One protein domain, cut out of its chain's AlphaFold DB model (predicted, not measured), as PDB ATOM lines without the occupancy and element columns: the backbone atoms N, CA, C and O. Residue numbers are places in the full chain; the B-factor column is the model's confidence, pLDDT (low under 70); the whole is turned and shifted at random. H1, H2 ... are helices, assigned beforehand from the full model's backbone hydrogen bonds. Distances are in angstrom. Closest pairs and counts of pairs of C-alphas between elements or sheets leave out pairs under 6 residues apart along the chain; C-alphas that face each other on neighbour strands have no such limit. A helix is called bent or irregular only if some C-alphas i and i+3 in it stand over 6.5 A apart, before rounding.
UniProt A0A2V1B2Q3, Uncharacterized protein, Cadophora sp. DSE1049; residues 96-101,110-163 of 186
ATOM      1  N   PHE A  96       7.670  33.914  -2.749       74.75
ATOM      2  CA  PHE A  96       8.660  33.220  -1.941       74.75
ATOM      3  C   PHE A  96       8.417  31.709  -1.935       74.75
ATOM      4  O   PHE A  96       9.347  30.927  -2.142       74.75
ATOM      5  N   GLU A  97       7.164  31.284  -1.770       80.69
ATOM      6  CA  GLU A  97       6.792  29.871  -1.773       80.69
ATOM      7  C   GLU A  97       7.072  29.213  -3.133       80.69
ATOM      8  O   GLU A  97       7.669  28.134  -3.196       80.69
ATOM      9  N   ARG A  98       6.747  29.894  -4.239       82.06
ATOM     10  CA  ARG A  98       7.080  29.425  -5.592       82.06
ATOM     11  C   ARG A  98       8.592  29.286  -5.792       82.06
ATOM     12  O   ARG A  98       9.058  28.291  -6.351       82.06
ATOM     13  N   HIS A  99       9.361  30.269  -5.329       73.75
ATOM     14  CA  HIS A  99      10.818  30.267  -5.437       73.75
ATOM     15  C   HIS A  99      11.442  29.137  -4.604       73.75
ATOM     16  O   HIS A  99      12.315  28.411  -5.081       73.75
ATOM     17  N   ARG A 100      10.918  28.897  -3.396       75.75
ATOM     18  CA  ARG A 100      11.304  27.774  -2.534       75.75
ATOM     19  C   ARG A 100      11.076  26.427  -3.219       75.75
ATOM     20  O   ARG A 100      11.956  25.569  -3.186       75.75
ATOM     21  N   GLN A 101       9.919  26.239  -3.853       76.19
ATOM     22  CA  GLN A 101       9.577  25.001  -4.564       76.19
ATOM     23  C   GLN A 101      10.481  24.749  -5.776       76.19
ATOM     24  O   GLN A 101      10.856  23.605  -6.034       76.19
ATOM     25  N   ARG A 110      24.931  27.620  -9.618       54.78
ATOM     26  CA  ARG A 110      25.170  28.661 -10.632       54.78
ATOM     27  C   ARG A 110      24.088  29.738 -10.733       54.78
ATOM     28  O   ARG A 110      24.431  30.849 -11.108       54.78
ATOM     29  N   CYS A 111      22.841  29.439 -10.365       53.22
ATOM     30  CA  CYS A 111      21.751  30.429 -10.329       53.22
ATOM     31  C   CYS A 111      21.608  31.106  -8.957       53.22
ATOM     32  O   CYS A 111      20.869  32.074  -8.834       53.22
ATOM     33  N   LEU A 112      22.318  30.609  -7.936       53.59
ATOM     34  CA  LEU A 112      22.229  31.131  -6.574       53.59
ATOM     35  C   LEU A 112      22.656  32.593  -6.465       53.59
ATOM     36  O   LEU A 112      21.917  33.357  -5.886       53.59
ATOM     37  N   LYS A 113      23.771  33.030  -7.061       62.69
ATOM     38  CA  LYS A 113      24.304  34.377  -6.767       62.69
ATOM     39  C   LYS A 113      23.412  35.548  -7.187       62.69
ATOM     40  O   LYS A 113      23.423  36.574  -6.525       62.69
ATOM     41  N   GLU A 114      22.696  35.425  -8.300       61.16
ATOM     42  CA  GLU A 114      21.820  36.501  -8.787       61.16
ATOM     43  C   GLU A 114      20.464  36.460  -8.070       61.16
ATOM     44  O   GLU A 114      19.942  37.503  -7.690       61.16
ATOM     45  N   CYS A 115      19.944  35.260  -7.791       57.75
ATOM     46  CA  CYS A 115      18.690  35.092  -7.058       57.75
ATOM     47  C   CYS A 115      18.837  35.236  -5.536       57.75
ATOM     48  O   CYS A 115      17.840  35.466  -4.872       57.75
ATOM     49  N   GLU A 116      20.036  35.107  -4.966       69.19
ATOM     50  CA  GLU A 116      20.296  35.236  -3.522       69.19
ATOM     51  C   GLU A 116      20.047  36.667  -3.042       69.19
ATOM     52  O   GLU A 116      19.429  36.849  -2.000       69.19
ATOM     53  N   ASN A 117      20.405  37.673  -3.846       72.81
ATOM     54  CA  ASN A 117      20.077  39.068  -3.544       72.81
ATOM     55  C   ASN A 117      18.563  39.322  -3.613       72.81
ATOM     56  O   ASN A 117      17.997  39.881  -2.677       72.81
ATOM     57  N   GLU A 118      17.889  38.864  -4.674       76.00
ATOM     58  CA  GLU A 118      16.427  39.006  -4.808       76.00
ATOM     59  C   GLU A 118      15.679  38.260  -3.689       76.00
ATOM     60  O   GLU A 118      14.695  38.752  -3.136       76.00
ATOM     61  N   TYR A 119      16.173  37.080  -3.314       71.56
ATOM     62  CA  TYR A 119      15.646  36.272  -2.223       71.56
ATOM     63  C   TYR A 119      15.819  36.962  -0.868       71.56
ATOM     64  O   TYR A 119      14.874  36.994  -0.077       71.56
ATOM     65  N   GLN A 120      16.994  37.545  -0.620       76.62
ATOM     66  CA  GLN A 120      17.275  38.295   0.599       76.62
ATOM     67  C   GLN A 120      16.356  39.515   0.718       76.62
ATOM     68  O   GLN A 120      15.786  39.745   1.781       76.62
ATOM     69  N   GLU A 121      16.131  40.249  -0.373       82.94
ATOM     70  CA  GLU A 121      15.197  41.380  -0.391       82.94
ATOM     71  C   GLU A 121      13.762  40.953  -0.041       82.94
ATOM     72  O   GLU A 121      13.080  41.634   0.732       82.94
ATOM     73  N   TRP A 122      13.291  39.816  -0.564       79.00
ATOM     74  CA  TRP A 122      11.956  39.297  -0.236       79.00
ATOM     75  C   TRP A 122      11.858  38.822   1.211       79.00
ATOM     76  O   TRP A 122      10.848  39.069   1.876       79.00
ATOM     77  N   GLN A 123      12.904  38.166   1.709       75.94
ATOM     78  CA  GLN A 123      12.978  37.727   3.096       75.94
ATOM     79  C   GLN A 123      12.966  38.924   4.056       75.94
ATOM     80  O   GLN A 123      12.210  38.915   5.030       75.94
ATOM     81  N   ASP A 124      13.728  39.972   3.750       80.62
ATOM     82  CA  ASP A 124      13.771  41.215   4.518       80.62
ATOM     83  C   ASP A 124      12.413  41.933   4.506       80.62
ATOM     84  O   ASP A 124      11.964  42.417   5.547       80.62
ATOM     85  N   ALA A 125      11.721  41.966   3.361       82.50
ATOM     86  CA  ALA A 125      10.388  42.558   3.252       82.50
ATOM     87  C   ALA A 125       9.357  41.827   4.129       82.50
ATOM     88  O   ALA A 125       8.609  42.471   4.869       82.50
ATOM     89  N   LEU A 126       9.354  40.490   4.107       80.19
ATOM     90  CA  LEU A 126       8.484  39.674   4.961       80.19
ATOM     91  C   LEU A 126       8.795  39.881   6.449       80.19
ATOM     92  O   LEU A 126       7.881  39.992   7.273       80.19
ATOM     93  N   LEU A 127      10.082  39.957   6.802       80.81
ATOM     94  CA  LEU A 127      10.506  40.208   8.176       80.81
ATOM     95  C   LEU A 127      10.067  41.601   8.645       80.81
ATOM     96  O   LEU A 127       9.570  41.742   9.764       80.81
ATOM     97  N   PHE A 128      10.216  42.612   7.785       83.19
ATOM     98  CA  PHE A 128       9.789  43.978   8.062       83.19
ATOM     99  C   PHE A 128       8.282  44.055   8.287       83.19
ATOM    100  O   PHE A 128       7.863  44.629   9.288       83.19
ATOM    101  N   ASP A 129       7.465  43.463   7.412       81.38
ATOM    102  CA  ASP A 129       6.007  43.496   7.559       81.38
ATOM    103  C   ASP A 129       5.565  42.816   8.858       81.38
ATOM    104  O   ASP A 129       4.723  43.347   9.590       81.38
ATOM    105  N   LYS A 130       6.189  41.687   9.210       80.25
ATOM    106  CA  LYS A 130       5.927  41.000  10.478       80.25
ATOM    107  C   LYS A 130       6.282  41.872  11.685       80.25
ATOM    108  O   LYS A 130       5.438  42.063  12.558       80.25
ATOM    109  N   LEU A 131       7.494  42.430  11.714       78.94
ATOM    110  CA  LEU A 131       7.966  43.291  12.805       78.94
ATOM    111  C   LEU A 131       7.157  44.585  12.906       78.94
ATOM    112  O   LEU A 131       6.826  45.026  14.003       78.94
ATOM    113  N   TYR A 132       6.813  45.194  11.776       75.69
ATOM    114  CA  TYR A 132       6.008  46.407  11.729       75.69
ATOM    115  C   TYR A 132       4.615  46.160  12.298       75.69
ATOM    116  O   TYR A 132       4.162  46.935  13.139       75.69
ATOM    117  N   ASN A 133       3.962  45.070  11.890       77.19
ATOM    118  CA  ASN A 133       2.663  44.686  12.425       77.19
ATOM    119  C   ASN A 133       2.753  44.392  13.927       77.19
ATOM    120  O   ASN A 133       1.940  44.904  14.688       77.19
ATOM    121  N   GLU A 134       3.763  43.655  14.384       73.62
ATOM    122  CA  GLU A 134       3.970  43.366  15.810       73.62
ATOM    123  C   GLU A 134       4.180  44.644  16.645       73.62
ATOM    124  O   GLU A 134       3.531  44.838  17.675       73.62
ATOM    125  N   VAL A 135       5.008  45.572  16.156       69.25
ATOM    126  CA  VAL A 135       5.223  46.886  16.781       69.25
ATOM    127  C   VAL A 135       3.936  47.717  16.775       69.25
ATOM    128  O   VAL A 135       3.617  48.345  17.784       69.25
ATOM    129  N   GLN A 136       3.161  47.698  15.685       61.97
ATOM    130  CA  GLN A 136       1.850  48.355  15.607       61.97
ATOM    131  C   GLN A 136       0.858  47.782  16.627       61.97
ATOM    132  O   GLN A 136       0.187  48.556  17.312       61.97
ATOM    133  N   TYR A 137       0.796  46.457  16.777       58.72
ATOM    134  CA  TYR A 137      -0.078  45.795  17.749       58.72
ATOM    135  C   TYR A 137       0.309  46.141  19.198       58.72
ATOM    136  O   TYR A 137      -0.575  46.425  20.009       58.72
ATOM    137  N   GLY A 138       1.607  46.230  19.515       56.75
ATOM    138  CA  GLY A 138       2.081  46.709  20.826       56.75
ATOM    139  C   GLY A 138       1.822  48.205  21.075       56.75
ATOM    140  O   GLY A 138       1.612  48.642  22.209       56.75
ATOM    141  N   LEU A 139       1.775  49.009  20.010       51.16
ATOM    142  CA  LEU A 139       1.456  50.439  20.072       51.16
ATOM    143  C   LEU A 139      -0.038  50.712  20.264       51.16
ATOM    144  O   LEU A 139      -0.385  51.703  20.896       51.16
ATOM    145  N   THR A 140      -0.944  49.851  19.798       53.41
ATOM    146  CA  THR A 140      -2.383  50.024  20.073       53.41
ATOM    147  C   THR A 140      -2.737  49.968  21.565       53.41
ATOM    148  O   THR A 140      -3.724  50.582  21.970       53.41
ATOM    149  N   GLU A 141      -1.919  49.319  22.401       53.47
ATOM    150  CA  GLU A 141      -2.068  49.336  23.868       53.47
ATOM    151  C   GLU A 141      -1.488  50.601  24.526       53.47
ATOM    152  O   GLU A 141      -1.878  50.969  25.638       53.47
ATOM    153  N   THR A 142      -0.604  51.322  23.833       50.81
ATOM    154  CA  THR A 142       0.104  52.494  24.357       50.81
ATOM    155  C   THR A 142      -0.353  53.722  23.570       50.81
ATOM    156  O   THR A 142       0.107  53.945  22.464       50.81
ATOM    157  N   GLY A 143      -1.305  54.494  24.112       51.31
ATOM    158  CA  GLY A 143      -2.097  55.524  23.409       51.31
ATOM    159  C   GLY A 143      -1.392  56.478  22.408       51.31
ATOM    160  O   GLY A 143      -0.172  56.560  22.343       51.31
ATOM    161  N   PRO A 144      -2.166  57.284  21.645       54.31
ATOM    162  CA  PRO A 144      -1.830  57.814  20.309       54.31
ATOM    163  C   PRO A 144      -0.794  58.959  20.265       54.31
ATOM    164  O   PRO A 144      -0.975  59.974  19.591       54.31
ATOM    165  N   SER A 145       0.316  58.827  20.977       57.53
ATOM    166  CA  SER A 145       1.369  59.826  21.049       57.53
ATOM    167  C   SER A 145       2.531  59.447  20.129       57.53
ATOM    168  O   SER A 145       3.406  58.678  20.512       57.53
ATOM    169  N   LYS A 146       2.586  60.125  18.975       54.91
ATOM    170  CA  LYS A 146       3.748  60.274  18.073       54.91
ATOM    171  C   LYS A 146       4.106  59.054  17.217       54.91
ATOM    172  O   LYS A 146       5.134  58.416  17.416       54.91
ATOM    173  N   TYR A 147       3.332  58.821  16.166       54.94
ATOM    174  CA  TYR A 147       3.724  57.878  15.120       54.94
ATOM    175  C   TYR A 147       4.628  58.560  14.086       54.94
ATOM    176  O   TYR A 147       4.270  59.588  13.512       54.94
ATOM    177  N   ARG A 148       5.812  57.982  13.854       62.25
ATOM    178  CA  ARG A 148       6.590  58.196  12.625       62.25
ATOM    179  C   ARG A 148       5.885  57.432  11.498       62.25
ATOM    180  O   ARG A 148       5.408  56.325  11.732       62.25
ATOM    181  N   THR A 149       5.764  58.020  10.307       74.69
ATOM    182  CA  THR A 149       5.162  57.333   9.149       74.69
ATOM    183  C   THR A 149       5.958  56.067   8.806       74.69
ATOM    184  O   THR A 149       7.147  55.980   9.116       74.69
ATOM    185  N   GLN A 150       5.316  55.082   8.163       67.69
ATOM    186  CA  GLN A 150       5.952  53.816   7.757       67.69
ATOM    187  C   GLN A 150       7.260  54.048   6.985       67.69
ATOM    188  O   GLN A 150       8.249  53.358   7.207       67.69
ATOM    189  N   GLU A 151       7.279  55.066   6.127       73.94
ATOM    190  CA  GLU A 151       8.446  55.488   5.347       73.94
ATOM    191  C   GLU A 151       9.613  55.925   6.235       73.94
ATOM    192  O   GLU A 151      10.756  55.575   5.969       73.94
ATOM    193  N   VAL A 152       9.334  56.634   7.333       75.31
ATOM    194  CA  VAL A 152      10.363  57.073   8.286       75.31
ATOM    195  C   VAL A 152      10.909  55.888   9.081       75.31
ATOM    196  O   VAL A 152      12.088  55.872   9.425       75.31
ATOM    197  N   VAL A 153      10.070  54.893   9.381       77.44
ATOM    198  CA  VAL A 153      10.517  53.660  10.045       77.44
ATOM    199  C   VAL A 153      11.392  52.828   9.109       77.44
ATOM    200  O   VAL A 153      12.423  52.333   9.555       77.44
ATOM    201  N   ARG A 154      11.034  52.718   7.821       78.62
ATOM    202  CA  ARG A 154      11.888  52.067   6.814       78.62
ATOM    203  C   ARG A 154      13.223  52.781   6.668       78.62
ATOM    204  O   ARG A 154      14.243  52.138   6.848       78.62
ATOM    205  N   ALA A 155      13.210  54.099   6.473       78.19
ATOM    206  CA  ALA A 155      14.436  54.885   6.345       78.19
ATOM    207  C   ALA A 155      15.356  54.735   7.570       78.19
ATOM    208  O   ALA A 155      16.562  54.602   7.428       78.19
ATOM    209  N   TYR A 156      14.789  54.690   8.781       80.50
ATOM    210  CA  TYR A 156      15.567  54.417   9.991       80.50
ATOM    211  C   TYR A 156      16.202  53.018   9.982       80.50
ATOM    212  O   TYR A 156      17.347  52.860  10.389       80.50
ATOM    213  N   TRP A 157      15.464  51.997   9.545       81.38
ATOM    214  CA  TRP A 157      16.002  50.642   9.434       81.38
ATOM    215  C   TRP A 157      17.050  50.510   8.328       81.38
ATOM    216  O   TRP A 157      18.001  49.749   8.497       81.38
ATOM    217  N   ASP A 158      16.906  51.257   7.237       82.94
ATOM    218  CA  ASP A 158      17.905  51.347   6.173       82.94
ATOM    219  C   ASP A 158      19.209  51.955   6.709       82.94
ATOM    220  O   ASP A 158      20.258  51.329   6.570       82.94
ATOM    221  N   ASP A 159      19.132  53.072   7.444       81.81
ATOM    222  CA  ASP A 159      20.285  53.683   8.128       81.81
ATOM    223  C   ASP A 159      20.956  52.706   9.109       81.81
ATOM    224  O   ASP A 159      22.180  52.620   9.181       81.81
ATOM    225  N   VAL A 160      20.170  51.957   9.893       80.38
ATOM    226  CA  VAL A 160      20.711  50.966  10.840       80.38
ATOM    227  C   VAL A 160      21.423  49.834  10.099       80.38
ATOM    228  O   VAL A 160      22.479  49.391  10.550       80.38
ATOM    229  N   ARG A 161      20.881  49.368   8.968       78.75
ATOM    230  CA  ARG A 161      21.533  48.344   8.140       78.75
ATOM    231  C   ARG A 161      22.825  48.858   7.520       78.75
ATOM    232  O   ARG A 161      23.807  48.129   7.552       78.75
ATOM    233  N   GLU A 162      22.847  50.093   7.031       81.50
ATOM    234  CA  GLU A 162      24.064  50.731   6.515       81.50
ATOM    235  C   GLU A 162      25.130  50.890   7.613       81.50
ATOM    236  O   GLU A 162      26.307  50.623   7.393       81.50
ATOM    237  N   GLN A 163      24.733  51.250   8.835       77.31
ATOM    238  CA  GLN A 163      25.669  51.359   9.961       77.31
ATOM    239  C   GLN A 163      26.205  50.006  10.441       77.31
ATOM    240  O   GLN A 163      27.316  49.933  10.964       77.31
TER     241      GLN A 163
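This is residues 96 to 101 and 110 to 163 of the 186 residues of an uncharacterized protein of Cadophora sp. DSE1049 (UniProt A0A2V1B2Q3). One long helix, H2, makes the long axis of a loose, flat model. The short helix H1 lies off one side of H2, and a loop after H2 turns back to H3 on the other side, so thinly joined that no two helices clearly touch. The loop residues 141 to 146 and the last turns of H3, residues 158 to 163, stick out. The printed part has 60 residues, with three named helices in the order H1, H2, H3 and no named strand; the class is all helix. It is only just loose, close to extended, with a radius of gyration of the C-alphas of 15.3 A and spans of 51 by 28 by 14 A.

H1, residues 96 to 101, and H2, residues 112 to 140, are close but not clearly touching, with 2 pairs of C-alphas within 8 A. Their closest C-alphas, those of Phe 96 and Trp 122, are 7.1 A apart. They run opposite ways at a steep tilt of 45 degrees. H3, residues 150 to 163, and H2 are near each other, with 6 pairs of C-alphas within 10 A and the closest 8.4 A apart. H1 and H3 are apart. Every O i to N i+4 pair is within hydrogen-bond range in H1 and H3, and 23 of 25 in H2.

H1 begins at C-alpha 96 (8.660, 33.220, -1.941). H2 is 40.9 A long, from C-alpha 112 (22.229, 31.131, -6.574) to C-alpha 140. It is neither bent nor irregular, but only just: C-alphas 114 and 117 are 6.1 A apart. H3 is 20.0 A long and ends at C-alpha 163 (25.669, 51.359, 9.961).

The two C-alphas farthest apart, those of Arg 110 and Gly 143, are 51.2 A apart. Residues 102 to 109 are not printed, and C-alphas 101 and 110 are 17.1 A apart across the cut. The link from H2 to H3 is short, with 9 residues. The mean pLDDT of the printed part is 70.8; residues 110 to 116, 135 to 148 and 150 are under 70.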